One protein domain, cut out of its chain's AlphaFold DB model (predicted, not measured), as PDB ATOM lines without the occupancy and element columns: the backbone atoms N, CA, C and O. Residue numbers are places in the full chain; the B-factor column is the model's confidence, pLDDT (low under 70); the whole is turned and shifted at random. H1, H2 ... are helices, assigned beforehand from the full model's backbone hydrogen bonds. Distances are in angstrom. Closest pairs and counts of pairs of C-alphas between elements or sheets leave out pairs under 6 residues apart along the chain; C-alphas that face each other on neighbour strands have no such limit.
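AT A GLANCE: This is residues 110 to 201 of the 317 residues of an uncharacterized protein of Pseudoclavibacter sp. AY1F1 (UniProt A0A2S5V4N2). Two helices, H2 and H3, lie side by side as a helical hairpin, and a third, H1, meets the linked end of that hairpin at a steep angle, through residues 169 to 175 of H2. The 30 residues between H1 and H2 have no named element; they wrap partway round H1, then pass beside H2 and H3 to the far end of the hairpin, where H2 begins. H1 makes one end of the long axis and the last residues of H3 the other. The printed part has 92 residues with three named helices, in the order H1, H2, H3, and no named strand; the class is all helix. The whole is compact, with a radius of gyration of the C-alphas of 13.2 A, yet elongated, with spans of 42 by 25 by 20 A.

IN THESE COORDINATES: Find C-alpha 110 at (131.313, 168.309, 101.219); there H1 begins, and it runs through residues 110 to 128, 26.6 A from first to last C-alpha. Go on through residues 129 to 158 until you reach C-alpha 159 at (141.877, 173.477, 133.680). From there H2 runs through residues 159 to 175, 24.3 A long. After six more residues look for H3, residues 182 to 200, 26.8 A long, which ends with C-alpha 200 at (139.103, 174.690, 139.563).

HOW THE PARTS SIT: Begin with H1 and compare it with H2: they touch, with the C-alphas of Leu 122 and Ala 172 the closest at 6.3 A. H1 touches H2 with residues 122 to 125 alone, and H2 touches H1 with residues 169 to 175 alone. Their lines stand at a steep tilt of 66 degrees, and they run opposite ways. Next set H2 beside H3: they touch, with 37 pairs of C-alphas within 8 A, the closest being those of Gly 166 and Gly 189 at 4.4 A. They form a hairpin, with a shallow tilt of 18 degrees, and run opposite ways. H1 and H3 are apart, but only just: their closest C-alphas are 8.3 A from each other. Look along the backbones of H1, H2 and H3, and you will find every O i to N i+4 pair within hydrogen-bond range.

THE WHOLE: The two C-alphas farthest apart are those of Ala 112 and Asp 201, 42.7 A. The printed part has no cut. The link from H1 to H2 is long, with 30 residues, and the link from H2 to H3 is short, with 6. In the B-factor column the mean pLDDT of the printed part is 95.6, and no printed residue is under 70.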
ATOM      1  N   ALA A 110     130.834 167.754  99.956       86.44
ATOM      2  CA  ALA A 110     131.313 168.309 101.219       86.44
ATOM      3  C   ALA A 110     130.766 167.538 102.434       86.44
ATOM      4  O   ALA A 110     131.484 167.328 103.404       86.44
ATOM      5  N   ALA A 111     129.512 167.075 102.384       85.44
ATOM      6  CA  ALA A 111     128.939 166.238 103.434       85.44
ATOM      7  C   ALA A 111     129.572 164.841 103.480       85.44
ATOM      8  O   ALA A 111     129.790 164.318 104.569       85.44
ATOM      9  N   ALA A 112     129.894 164.245 102.328       85.25
ATOM     10  CA  ALA A 112     130.603 162.969 102.265       85.25
ATOM     11  C   ALA A 112     132.035 163.092 102.813       85.25
ATOM     12  O   ALA A 112     132.448 162.266 103.620       85.25
ATOM     13  N   GLU A 113     132.759 164.151 102.447       88.81
ATOM     14  CA  GLU A 113     134.094 164.465 102.977       88.81
ATOM     15  C   GLU A 113     134.054 164.735 104.491       88.81
ATOM     16  O   GLU A 113     134.920 164.271 105.236       88.81
ATOM     17  N   ALA A 114     133.023 165.438 104.971       87.94
ATOM     18  CA  ALA A 114     132.813 165.674 106.396       87.94
ATOM     19  C   ALA A 114     132.501 164.375 107.153       87.94
ATOM     20  O   ALA A 114     133.072 164.159 108.217       87.94
ATOM     21  N   ALA A 115     131.653 163.504 106.595       87.12
ATOM     22  CA  ALA A 115     131.318 162.208 107.181       87.12
ATOM     23  C   ALA A 115     132.527 161.259 107.213       87.12
ATOM     24  O   ALA A 115     132.742 160.562 108.205       87.12
ATOM     25  N   ASP A 116     133.347 161.256 106.160       91.75
ATOM     26  CA  ASP A 116     134.602 160.505 106.147       91.75
ATOM     27  C   ASP A 116     135.568 161.039 107.213       91.75
ATOM     28  O   ASP A 116     136.099 160.254 108.001       91.75
ATOM     29  N   SER A 117     135.700 162.367 107.322       93.44
ATOM     30  CA  SER A 117     136.505 163.035 108.354       93.44
ATOM     31  C   SER A 117     136.017 162.729 109.776       93.44
ATOM     32  O   SER A 117     136.837 162.428 110.641       93.44
ATOM     33  N   ASP A 118     134.701 162.741 110.015       94.19
ATOM     34  CA  ASP A 118     134.071 162.317 111.277       94.19
ATOM     35  C   ASP A 118     134.482 160.874 111.603       94.19
ATOM     36  O   ASP A 118     134.950 160.576 112.704       94.19
ATOM     37  N   GLY A 119     134.370 159.977 110.620       95.62
ATOM     38  CA  GLY A 119     134.774 158.587 110.765       95.62
ATOM     39  C   GLY A 119     136.268 158.438 111.058       95.62
ATOM     40  O   GLY A 119     136.643 157.607 111.881       95.62
ATOM     41  N   ILE A 120     137.142 159.187 110.372       96.88
ATOM     42  CA  ILE A 120     138.603 159.151 110.591       96.88
ATOM     43  C   ILE A 120     138.915 159.606 112.010       96.88
ATOM     44  O   ILE A 120     139.639 158.924 112.735       96.88
ATOM     45  N   TRP A 121     138.336 160.732 112.426       97.81
ATOM     46  CA  TRP A 121     138.535 161.274 113.759       97.81
ATOM     47  C   TRP A 121     138.060 160.298 114.844       97.81
ATOM     48  O   TRP A 121     138.785 160.055 115.806       97.81
ATOM     49  N   LEU A 122     136.900 159.657 114.668       97.38
ATOM     50  CA  LEU A 122     136.414 158.631 115.596       97.38
ATOM     51  C   LEU A 122     137.328 157.413 115.681       97.38
ATOM     52  O   LEU A 122     137.585 156.928 116.780       97.38
ATOM     53  N   ASP A 123     137.843 156.920 114.558       97.75
ATOM     54  CA  ASP A 123     138.784 155.802 114.572       97.75
ATOM     55  C   ASP A 123     140.100 156.169 115.272       97.75
ATOM     56  O   ASP A 123     140.655 155.352 116.011       97.75
ATOM     57  N   MET A 124     140.570 157.412 115.127       98.12
ATOM     58  CA  MET A 124     141.709 157.917 115.900       98.12
ATOM     59  C   MET A 124     141.404 157.959 117.403       98.12
ATOM     60  O   MET A 124     142.243 157.537 118.201       98.12
ATOM     61  N   MET A 125     140.204 158.401 117.796       98.31
ATOM     62  CA  MET A 125     139.755 158.380 119.193       98.31
ATOM     63  C   MET A 125     139.668 156.947 119.740       98.31
ATOM     64  O   MET A 125     140.101 156.700 120.864       98.31
ATOM     65  N   ARG A 126     139.178 155.978 118.946       97.94
ATOM     66  CA  ARG A 126     139.160 154.546 119.310       97.94
ATOM     67  C   ARG A 126     140.573 154.030 119.559       97.94
ATOM     68  O   ARG A 126     140.829 153.500 120.638       97.94
ATOM     69  N   ARG A 127     141.497 154.264 118.618       97.50
ATOM     70  CA  ARG A 127     142.914 153.883 118.760       97.50
ATOM     71  C   ARG A 127     143.511 154.468 120.037       97.50
ATOM     72  O   ARG A 127     144.142 153.750 120.807       97.50
ATOM     73  N   GLN A 128     143.271 155.755 120.287       97.81
ATOM     74  CA  GLN A 128     143.778 156.435 121.474       97.81
ATOM     75  C   GLN A 128     143.191 155.874 122.776       97.81
ATOM     76  O   GLN A 128     143.896 155.819 123.780       97.81
ATOM     77  N   ALA A 129     141.934 155.427 122.761       97.38
ATOM     78  CA  ALA A 129     141.261 154.794 123.892       97.38
ATOM     79  C   ALA A 129     141.657 153.319 124.117       97.38
ATOM     80  O   ALA A 129     141.108 152.686 125.022       97.38
ATOM     81  N   GLY A 130     142.575 152.768 123.309       97.56
ATOM     82  CA  GLY A 130     142.971 151.357 123.356       97.56
ATOM     83  C   GLY A 130     141.953 150.405 122.719       97.56
ATOM     84  O   GLY A 130     141.943 149.217 123.029       97.56
ATOM     85  N   LEU A 131     141.075 150.915 121.853       97.06
ATOM     86  CA  LEU A 131     140.047 150.149 121.151       97.06
ATOM     87  C   LEU A 131     140.447 149.908 119.691       97.06
ATOM     88  O   LEU A 131     141.215 150.671 119.101       97.06
ATOM     89  N   ALA A 132     139.882 148.863 119.083       96.94
ATOM     90  CA  ALA A 132     140.073 148.594 117.664       96.94
ATOM     91  C   ALA A 132     139.477 149.728 116.807       96.94
ATOM     92  O   ALA A 132     138.314 150.105 116.968       96.94
ATOM     93  N   ALA A 133     140.281 150.262 115.889       96.44
ATOM     94  CA  ALA A 133     139.825 151.182 114.854       96.44
ATOM     95  C   ALA A 133     139.211 150.402 113.681       96.44
ATOM     96  O   ALA A 133     139.659 149.299 113.368       96.44
ATOM     97  N   GLY A 134     138.210 150.980 113.009       94.12
ATOM     98  CA  GLY A 134     137.620 150.362 111.817       94.12
ATOM     99  C   GLY A 134     138.560 150.376 110.608       94.12
ATOM    100  O   GLY A 134     138.484 149.496 109.751       94.12
ATOM    101  N   ARG A 135     139.471 151.357 110.545       94.75
ATOM    102  CA  ARG A 135     140.477 151.491 109.485       94.75
ATOM    103  C   ARG A 135     141.855 150.984 109.939       94.75
ATOM    104  O   ARG A 135     142.272 151.288 111.057       94.75
ATOM    105  N   PRO A 136     142.604 150.282 109.066       92.88
ATOM    106  CA  PRO A 136     143.939 149.772 109.393       92.88
ATOM    107  C   PRO A 136     145.005 150.874 109.431       92.88
ATOM    108  O   PRO A 136     145.988 150.763 110.158       92.88
ATOM    109  N   GLN A 137     144.819 151.936 108.645       95.06
ATOM    110  CA  GLN A 137     145.724 153.076 108.570       95.06
ATOM    111  C   GLN A 137     144.952 154.342 108.919       95.06
ATOM    112  O   GLN A 137     143.877 154.597 108.376       95.06
ATOM    113  N   LEU A 138     145.509 155.115 109.843       96.06
ATOM    114  CA  LEU A 138     144.960 156.383 110.300       96.06
ATOM    115  C   LEU A 138     146.044 157.453 110.206       96.06
ATOM    116  O   LEU A 138     147.210 157.131 110.447       96.06
ATOM    117  N   PRO A 139     145.674 158.706 109.900       95.75
ATOM    118  CA  PRO A 139     146.620 159.809 109.904       95.75
ATOM    119  C   PRO A 139     147.182 160.056 111.312       95.75
ATOM    120  O   PRO A 139     146.604 159.647 112.327       95.75
ATOM    121  N   ASP A 140     148.309 160.762 111.369       94.88
ATOM    122  CA  ASP A 140     148.947 161.150 112.631       94.88
ATOM    123  C   ASP A 140     148.280 162.377 113.269       94.88
ATOM    124  O   ASP A 140     148.334 162.566 114.483       94.88
ATOM    125  N   THR A 141     147.598 163.195 112.464       96.25
ATOM    126  CA  THR A 141     146.901 164.408 112.905       96.25
ATOM    127  C   THR A 141     145.400 164.304 112.673       96.25
ATOM    128  O   THR A 141     144.954 163.715 111.688       96.25
ATOM    129  N   ALA A 142     144.618 164.921 113.563       95.75
ATOM    130  CA  ALA A 142     143.169 164.999 113.411       95.75
ATOM    131  C   ALA A 142     142.784 165.703 112.090       95.75
ATOM    132  O   ALA A 142     143.485 166.633 111.675       95.75
ATOM    133  N   PRO A 143     141.674 165.302 111.440       95.94
ATOM    134  CA  PRO A 143     141.158 166.006 110.271       95.94
ATOM    135  C   PRO A 143     140.886 167.490 110.560       95.94
ATOM    136  O   PRO A 143     140.560 167.875 111.686       95.94
ATOM    137  N   SER A 144     140.992 168.336 109.531       93.38
ATOM    138  CA  SER A 144     140.722 169.774 109.654       93.38
ATOM    139  C   SER A 144     139.321 170.037 110.226       93.38
ATOM    140  O   SER A 144     138.349 169.401 109.826       93.38
ATOM    141  N   GLY A 145     139.213 170.973 111.174       92.06
ATOM    142  CA  GLY A 145     137.951 171.313 111.847       92.06
ATOM    143  C   GLY A 145     137.580 170.414 113.036       92.06
ATOM    144  O   GLY A 145     136.582 170.686 113.712       92.06
ATOM    145  N   TYR A 146     138.382 169.391 113.339       94.06
ATOM    146  CA  TYR A 146     138.225 168.566 114.537       94.06
ATOM    147  C   TYR A 146     139.202 168.981 115.637       94.06
ATOM    148  O   TYR A 146     140.298 169.467 115.344       94.06
ATOM    149  N   PRO A 147     138.831 168.799 116.918       95.25
ATOM    150  CA  PRO A 147     139.781 168.992 118.000       95.25
ATOM    151  C   PRO A 147     140.930 167.973 117.883       95.25
ATOM    152  O   PRO A 147     140.707 166.850 117.409       95.25
ATOM    153  N   PRO A 148     142.142 168.329 118.348       96.88
ATOM    154  CA  PRO A 148     143.239 167.374 118.447       96.88
ATOM    155  C   PRO A 148     142.823 166.187 119.321       96.88
ATOM    156  O   PRO A 148     142.017 166.343 120.240       96.88
ATOM    157  N   ILE A 149     143.372 165.008 119.030       97.88
ATOM    158  CA  ILE A 149     143.078 163.784 119.777       97.88
ATOM    159  C   ILE A 149     143.669 163.926 121.191       97.88
ATOM    160  O   ILE A 149     144.893 163.986 121.326       97.88
ATOM    161  N   PRO A 150     142.838 164.032 122.244       97.69
ATOM    162  CA  PRO A 150     143.328 164.127 123.612       97.69
ATOM    163  C   PRO A 150     143.979 162.809 124.047       97.69
ATOM    164  O   PRO A 150     143.550 161.745 123.603       97.69
ATOM    165  N   PRO A 151     144.957 162.833 124.966       97.94
ATOM    166  CA  PRO A 151     145.447 161.604 125.573       97.94
ATOM    167  C   PRO A 151     144.308 160.875 126.308       97.94
ATOM    168  O   PRO A 151     143.390 161.498 126.851       97.94
ATOM    169  N   ALA A 152     144.351 159.540 126.310       97.31
ATOM    170  CA  ALA A 152     143.370 158.743 127.048       97.31
ATOM    171  C   ALA A 152     143.536 158.953 128.555       97.31
ATOM    172  O   ALA A 152     142.578 159.251 129.254       97.31
ATOM    173  N   GLU A 153     144.771 158.896 129.037       94.31
ATOM    174  CA  GLU A 153     145.092 159.041 130.451       94.31
ATOM    175  C   GLU A 153     146.163 160.109 130.654       94.31
ATOM    176  O   GLU A 153     146.832 160.543 129.715       94.31
ATOM    177  N   GLY A 154     146.320 160.538 131.901       93.88
ATOM    178  CA  GLY A 154     147.327 161.508 132.298       93.88
ATOM    179  C   GLY A 154     146.766 162.598 133.194       93.88
ATOM    180  O   GLY A 154     145.621 162.555 133.651       93.88
ATOM    181  N   THR A 155     147.618 163.581 133.449       94.19
ATOM    182  CA  THR A 155     147.300 164.766 134.236       94.19
ATOM    183  C   THR A 155     147.706 166.009 133.454       94.19
ATOM    184  O   THR A 155     148.603 165.985 132.614       94.19
ATOM    185  N   THR A 156     147.028 167.116 133.723       95.94
ATOM    186  CA  THR A 156     147.457 168.446 133.289       95.94
ATOM    187  C   THR A 156     147.319 169.401 134.463       95.94
ATOM    188  O   THR A 156     146.556 169.144 135.392       95.94
ATOM    189  N   ARG A 157     148.076 170.499 134.437       96.00
ATOM    190  CA  ARG A 157     147.936 171.605 135.395       96.00
ATOM    191  C   ARG A 157     147.004 172.708 134.882       96.00
ATOM    192  O   ARG A 157     146.725 173.644 135.618       96.00
ATOM    193  N   SER A 158     146.539 172.611 133.633       97.69
ATOM    194  CA  SER A 158     145.642 173.591 133.018       97.69
ATOM    195  C   SER A 158     144.202 173.079 132.999       97.69
ATOM    196  O   SER A 158     143.891 172.101 132.316       97.69
ATOM    197  N   ALA A 159     143.307 173.773 133.710       96.88
ATOM    198  CA  ALA A 159     141.877 173.477 133.680       96.88
ATOM    199  C   ALA A 159     141.299 173.610 132.261       96.88
ATOM    200  O   ALA A 159     140.523 172.760 131.840       96.88
ATOM    201  N   GLU A 160     141.722 174.623 131.499       97.56
ATOM    202  CA  GLU A 160     141.289 174.836 130.112       97.56
ATOM    203  C   GLU A 160     141.675 173.660 129.206       97.56
ATOM    204  O   GLU A 160     140.872 173.195 128.396       97.56
ATOM    205  N   GLN A 161     142.887 173.128 129.377       97.56
ATOM    206  CA  GLN A 161     143.338 171.978 128.603       97.56
ATOM    207  C   GLN A 161     142.558 170.708 128.972       97.56
ATOM    208  O   GLN A 161     142.115 169.986 128.078       97.56
ATOM    209  N   ALA A 162     142.341 170.452 130.268       97.38
ATOM    210  CA  ALA A 162     141.524 169.327 130.730       97.38
ATOM    211  C   ALA A 162     140.082 169.420 130.205       97.38
ATOM    212  O   ALA A 162     139.504 168.434 129.756       97.38
ATOM    213  N   ASP A 163     139.518 170.623 130.196       97.62
ATOM    214  CA  ASP A 163     138.192 170.915 129.662       97.62
ATOM    215  C   ASP A 163     138.103 170.675 128.144       97.62
ATOM    216  O   ASP A 163     137.145 170.072 127.654       97.62
ATOM    217  N   ALA A 164     139.129 171.082 127.387       97.62
ATOM    218  CA  ALA A 164     139.235 170.793 125.959       97.62
ATOM    219  C   ALA A 164     139.309 169.281 125.681       97.62
ATOM    220  O   ALA A 164     138.612 168.789 124.789       97.62
ATOM    221  N   PHE A 165     140.085 168.536 126.475       98.12
ATOM    222  CA  PHE A 165     140.167 167.077 126.375       98.12
ATOM    223  C   PHE A 165     138.837 166.401 126.723       98.12
ATOM    224  O   PHE A 165     138.361 165.555 125.963       98.12
ATOM    225  N   GLY A 166     138.186 166.823 127.812       97.44
ATOM    226  CA  GLY A 166     136.870 166.326 128.218       97.44
ATOM    227  C   GLY A 166     135.807 166.548 127.141       97.44
ATOM    228  O   GLY A 166     135.055 165.629 126.814       97.44
ATOM    229  N   ARG A 167     135.792 167.728 126.505       97.88
ATOM    230  CA  ARG A 167     134.898 168.020 125.372       97.88
ATOM    231  C   ARG A 167     135.152 167.131 124.164       97.88
ATOM    232  O   ARG A 167     134.187 166.685 123.544       97.88
ATOM    233  N   ALA A 168     136.413 166.888 123.815       97.94
ATOM    234  CA  ALA A 168     136.757 166.027 122.689       97.94
ATOM    235  C   ALA A 168     136.269 164.585 122.927       97.94
ATOM    236  O   ALA A 168     135.554 164.043 122.087       97.94
ATOM    237  N   TRP A 169     136.534 164.000 124.100       98.19
ATOM    238  CA  TRP A 169     136.006 162.675 124.457       98.19
ATOM    239  C   TRP A 169     134.476 162.636 124.511       98.19
ATOM    240  O   TRP A 169     133.860 161.703 123.996       98.19
ATOM    241  N   TRP A 170     133.841 163.673 125.063       97.94
ATOM    242  CA  TRP A 170     132.382 163.759 125.110       97.94
ATOM    243  C   TRP A 170     131.757 163.856 123.717       97.94
ATOM    244  O   TRP A 170     130.712 163.261 123.459       97.94
ATOM    245  N   ARG A 171     132.409 164.571 122.794       97.19
ATOM    246  CA  ARG A 171     132.007 164.604 121.387       97.19
ATOM    247  C   ARG A 171     132.094 163.208 120.774       97.19
ATOM    248  O   ARG A 171     131.110 162.777 120.184       97.19
ATOM    249  N   ALA A 172     133.196 162.482 120.970       97.25
ATOM    250  CA  ALA A 172     133.333 161.109 120.473       97.25
ATOM    251  C   ALA A 172     132.230 160.186 121.019       97.25
ATOM    252  O   ALA A 172     131.583 159.486 120.246       97.25
ATOM    253  N   TYR A 173     131.936 160.274 122.322       97.38
ATOM    254  CA  TYR A 173     130.803 159.582 122.942       97.38
ATOM    255  C   TYR A 173     129.473 159.914 122.249       97.38
ATOM    256  O   TYR A 173     128.702 159.013 121.949       97.38
ATOM    257  N   LYS A 174     129.205 161.188 121.932       96.25
ATOM    258  CA  LYS A 174     127.959 161.584 121.254       96.25
ATOM    259  C   LYS A 174     127.847 161.120 119.809       96.25
ATOM    260  O   LYS A 174     126.734 160.881 119.354       96.25
ATOM    261  N   HIS A 175     128.960 160.983 119.105       93.69
ATOM    262  CA  HIS A 175     128.955 160.410 117.763       93.69
ATOM    263  C   HIS A 175     128.800 158.874 117.776       93.69
ATOM    264  O   HIS A 175     128.273 158.327 116.812       93.69
ATOM    265  N   ASP A 176     129.205 158.190 118.854       94.31
ATOM    266  CA  ASP A 176     129.132 156.726 119.013       94.31
ATOM    267  C   ASP A 176     128.155 156.295 120.128       94.31
ATOM    268  O   ASP A 176     128.369 155.264 120.743       94.31
ATOM    269  N   ASP A 177     127.092 157.057 120.431       90.88
ATOM    270  CA  ASP A 177     126.263 156.873 121.653       90.88
ATOM    271  C   ASP A 177     125.636 155.465 121.774       90.88
ATOM    272  O   ASP A 177     125.428 154.953 122.870       90.88
ATOM    273  N   ALA A 178     125.383 154.807 120.638       92.00
ATOM    274  CA  ALA A 178     124.872 153.435 120.564       92.00
ATOM    275  C   ALA A 178     125.952 152.380 120.238       92.00
ATOM    276  O   ALA A 178     125.635 151.199 120.087       92.00
ATOM    277  N   GLY A 179     127.208 152.794 120.067       95.06
ATOM    278  CA  GLY A 179     128.320 151.933 119.678       95.06
ATOM    279  C   GLY A 179     129.028 151.281 120.865       95.06
ATOM    280  O   GLY A 179     128.888 151.678 122.021       95.06
ATOM    281  N   ALA A 180     129.836 150.258 120.579       95.94
ATOM    282  CA  ALA A 180     130.590 149.537 121.605       95.94
ATOM    283  C   ALA A 180     131.682 150.396 122.278       95.94
ATOM    284  O   ALA A 180     132.128 150.051 123.371       95.94
ATOM    285  N   ALA A 181     132.116 151.507 121.662       96.81
ATOM    286  CA  ALA A 181     133.130 152.393 122.237       96.81
ATOM    287  C   ALA A 181     132.534 153.476 123.157       96.81
ATOM    288  O   ALA A 181     133.273 154.067 123.952       96.81
ATOM    289  N   ALA A 182     131.214 153.705 123.106       96.88
ATOM    290  CA  ALA A 182     130.525 154.733 123.890       96.88
ATOM    291  C   ALA A 182     130.864 154.702 125.394       96.88
ATOM    292  O   ALA A 182     131.196 155.763 125.938       96.88
ATOM    293  N   PRO A 183     130.843 153.536 126.083       97.25
ATOM    294  CA  PRO A 183     131.152 153.475 127.511       97.25
ATOM    295  C   PRO A 183     132.564 153.974 127.828       97.25
ATOM    296  O   PRO A 183     132.736 154.782 128.741       97.25
ATOM    297  N   ARG A 184     133.560 153.569 127.028       97.50
ATOM    298  CA  ARG A 184     134.956 153.980 127.225       97.50
ATOM    299  C   ARG A 184     135.146 155.468 126.938       97.50
ATOM    300  O   ARG A 184     135.790 156.156 127.719       97.50
ATOM    301  N   PHE A 185     134.553 156.005 125.871       97.81
ATOM    302  CA  PHE A 185     134.623 157.447 125.592       97.81
ATOM    303  C   PHE A 185     133.981 158.291 126.692       97.81
ATOM    304  O   PHE A 185     134.517 159.337 127.064       97.81
ATOM    305  N   ARG A 186     132.853 157.831 127.244       97.44
ATOM    306  CA  ARG A 186     132.193 158.495 128.368       97.44
ATOM    307  C   ARG A 186     133.079 158.507 129.611       97.44
ATOM    308  O   ARG A 186     133.203 159.561 130.230       97.44
ATOM    309  N   GLU A 187     133.690 157.375 129.951       96.56
ATOM    310  CA  GLU A 187     134.626 157.253 131.074       96.56
ATOM    311  C   GLU A 187     135.804 158.229 130.927       96.56
ATOM    312  O   GLU A 187     136.073 159.012 131.835       96.56
ATOM    313  N   LEU A 188     136.447 158.259 129.755       97.62
ATOM    314  CA  LEU A 188     137.563 159.168 129.475       97.62
ATOM    315  C   LEU A 188     137.139 160.644 129.539       97.62
ATOM    316  O   LEU A 188     137.850 161.479 130.099       97.62
ATOM    317  N   GLY A 189     135.951 160.980 129.029       97.19
ATOM    318  CA  GLY A 189     135.391 162.325 129.163       97.19
ATOM    319  C   GLY A 189     135.156 162.722 130.623       97.19
ATOM    320  O   GLY A 189     135.518 163.824 131.030       97.19
ATOM    321  N   GLN A 190     134.593 161.815 131.427       96.00
ATOM    322  CA  GLN A 190     134.382 162.026 132.863       96.00
ATOM    323  C   GLN A 190     135.703 162.170 133.626       96.00
ATOM    324  O   GLN A 190     135.793 163.040 134.491       96.00
ATOM    325  N   HIS A 191     136.726 161.384 133.281       95.88
ATOM    326  CA  HIS A 191     138.076 161.519 133.835       95.88
ATOM    327  C   HIS A 191     138.624 162.933 133.624       95.88
ATOM    328  O   HIS A 191     138.969 163.614 134.587       95.88
ATOM    329  N   TRP A 192     138.626 163.430 132.384       97.56
ATOM    330  CA  TRP A 192     139.163 164.763 132.089       97.56
ATOM    331  C   TRP A 192     138.353 165.903 132.711       97.56
ATOM    332  O   TRP A 192     138.943 166.872 133.192       97.56
ATOM    333  N   TYR A 193     137.025 165.781 132.796       95.94
ATOM    334  CA  TYR A 193     136.227 166.742 133.563       95.94
ATOM    335  C   TYR A 193     136.521 166.677 135.063       95.94
ATOM    336  O   TYR A 193     136.608 167.723 135.698       95.94
ATOM    337  N   SER A 194     136.771 165.492 135.627       93.44
ATOM    338  CA  SER A 194     137.214 165.369 137.018       93.44
ATOM    339  C   SER A 194     138.577 166.030 137.244       93.44
ATOM    340  O   SER A 194     138.771 166.654 138.285       93.44
ATOM    341  N   VAL A 195     139.515 165.921 136.295       95.56
ATOM    342  CA  VAL A 195     140.813 166.617 136.360       95.56
ATOM    343  C   VAL A 195     140.608 168.131 136.317       95.56
ATOM    344  O   VAL A 195     141.171 168.842 137.146       95.56
ATOM    345  N   ARG A 196     139.769 168.633 135.400       97.06
ATOM    346  CA  ARG A 196     139.409 170.058 135.322       97.06
ATOM    347  C   ARG A 196     138.833 170.553 136.646       97.06
ATOM    348  O   ARG A 196     139.295 171.559 137.174       97.06
ATOM    349  N   ASP A 197     137.840 169.848 137.174       93.75
ATOM    350  CA  ASP A 197     137.128 170.254 138.383       93.75
ATOM    351  C   ASP A 197     138.052 170.220 139.608       93.75
ATOM    352  O   ASP A 197     137.965 171.108 140.447       93.75
ATOM    353  N   ALA A 198     139.007 169.286 139.671       94.88
ATOM    354  CA  ALA A 198     140.032 169.261 140.716       94.88
ATOM    355  C   ALA A 198     141.023 170.435 140.645       94.88
ATOM    356  O   ALA A 198     141.579 170.819 141.671       94.88
ATOM    357  N   ILE A 199     141.243 171.012 139.461       96.25
ATOM    358  CA  ILE A 199     142.067 172.218 139.298       96.25
ATOM    359  C   ILE A 199     141.265 173.472 139.678       96.25
ATOM    360  O   ILE A 199     141.814 174.373 140.306       96.25
ATOM    361  N   ILE A 200     139.981 173.534 139.301       97.19
ATOM    362  CA  ILE A 200     139.103 174.690 139.563       97.19
ATOM    363  C   ILE A 200     138.703 174.767 141.042       97.19
ATOM    364  O   ILE A 200     138.736 175.844 141.632       97.19
ATOM    365  N   ASP A 201     138.314 173.637 141.629       96.50
ATOM    366  CA  ASP A 201     137.820 173.531 142.999       96.50
ATOM    367  C   ASP A 201     138.428 172.293 143.689       96.50
ATOM    368  O   ASP A 201     137.784 171.240 143.823       96.50
TER     369      ASP A 201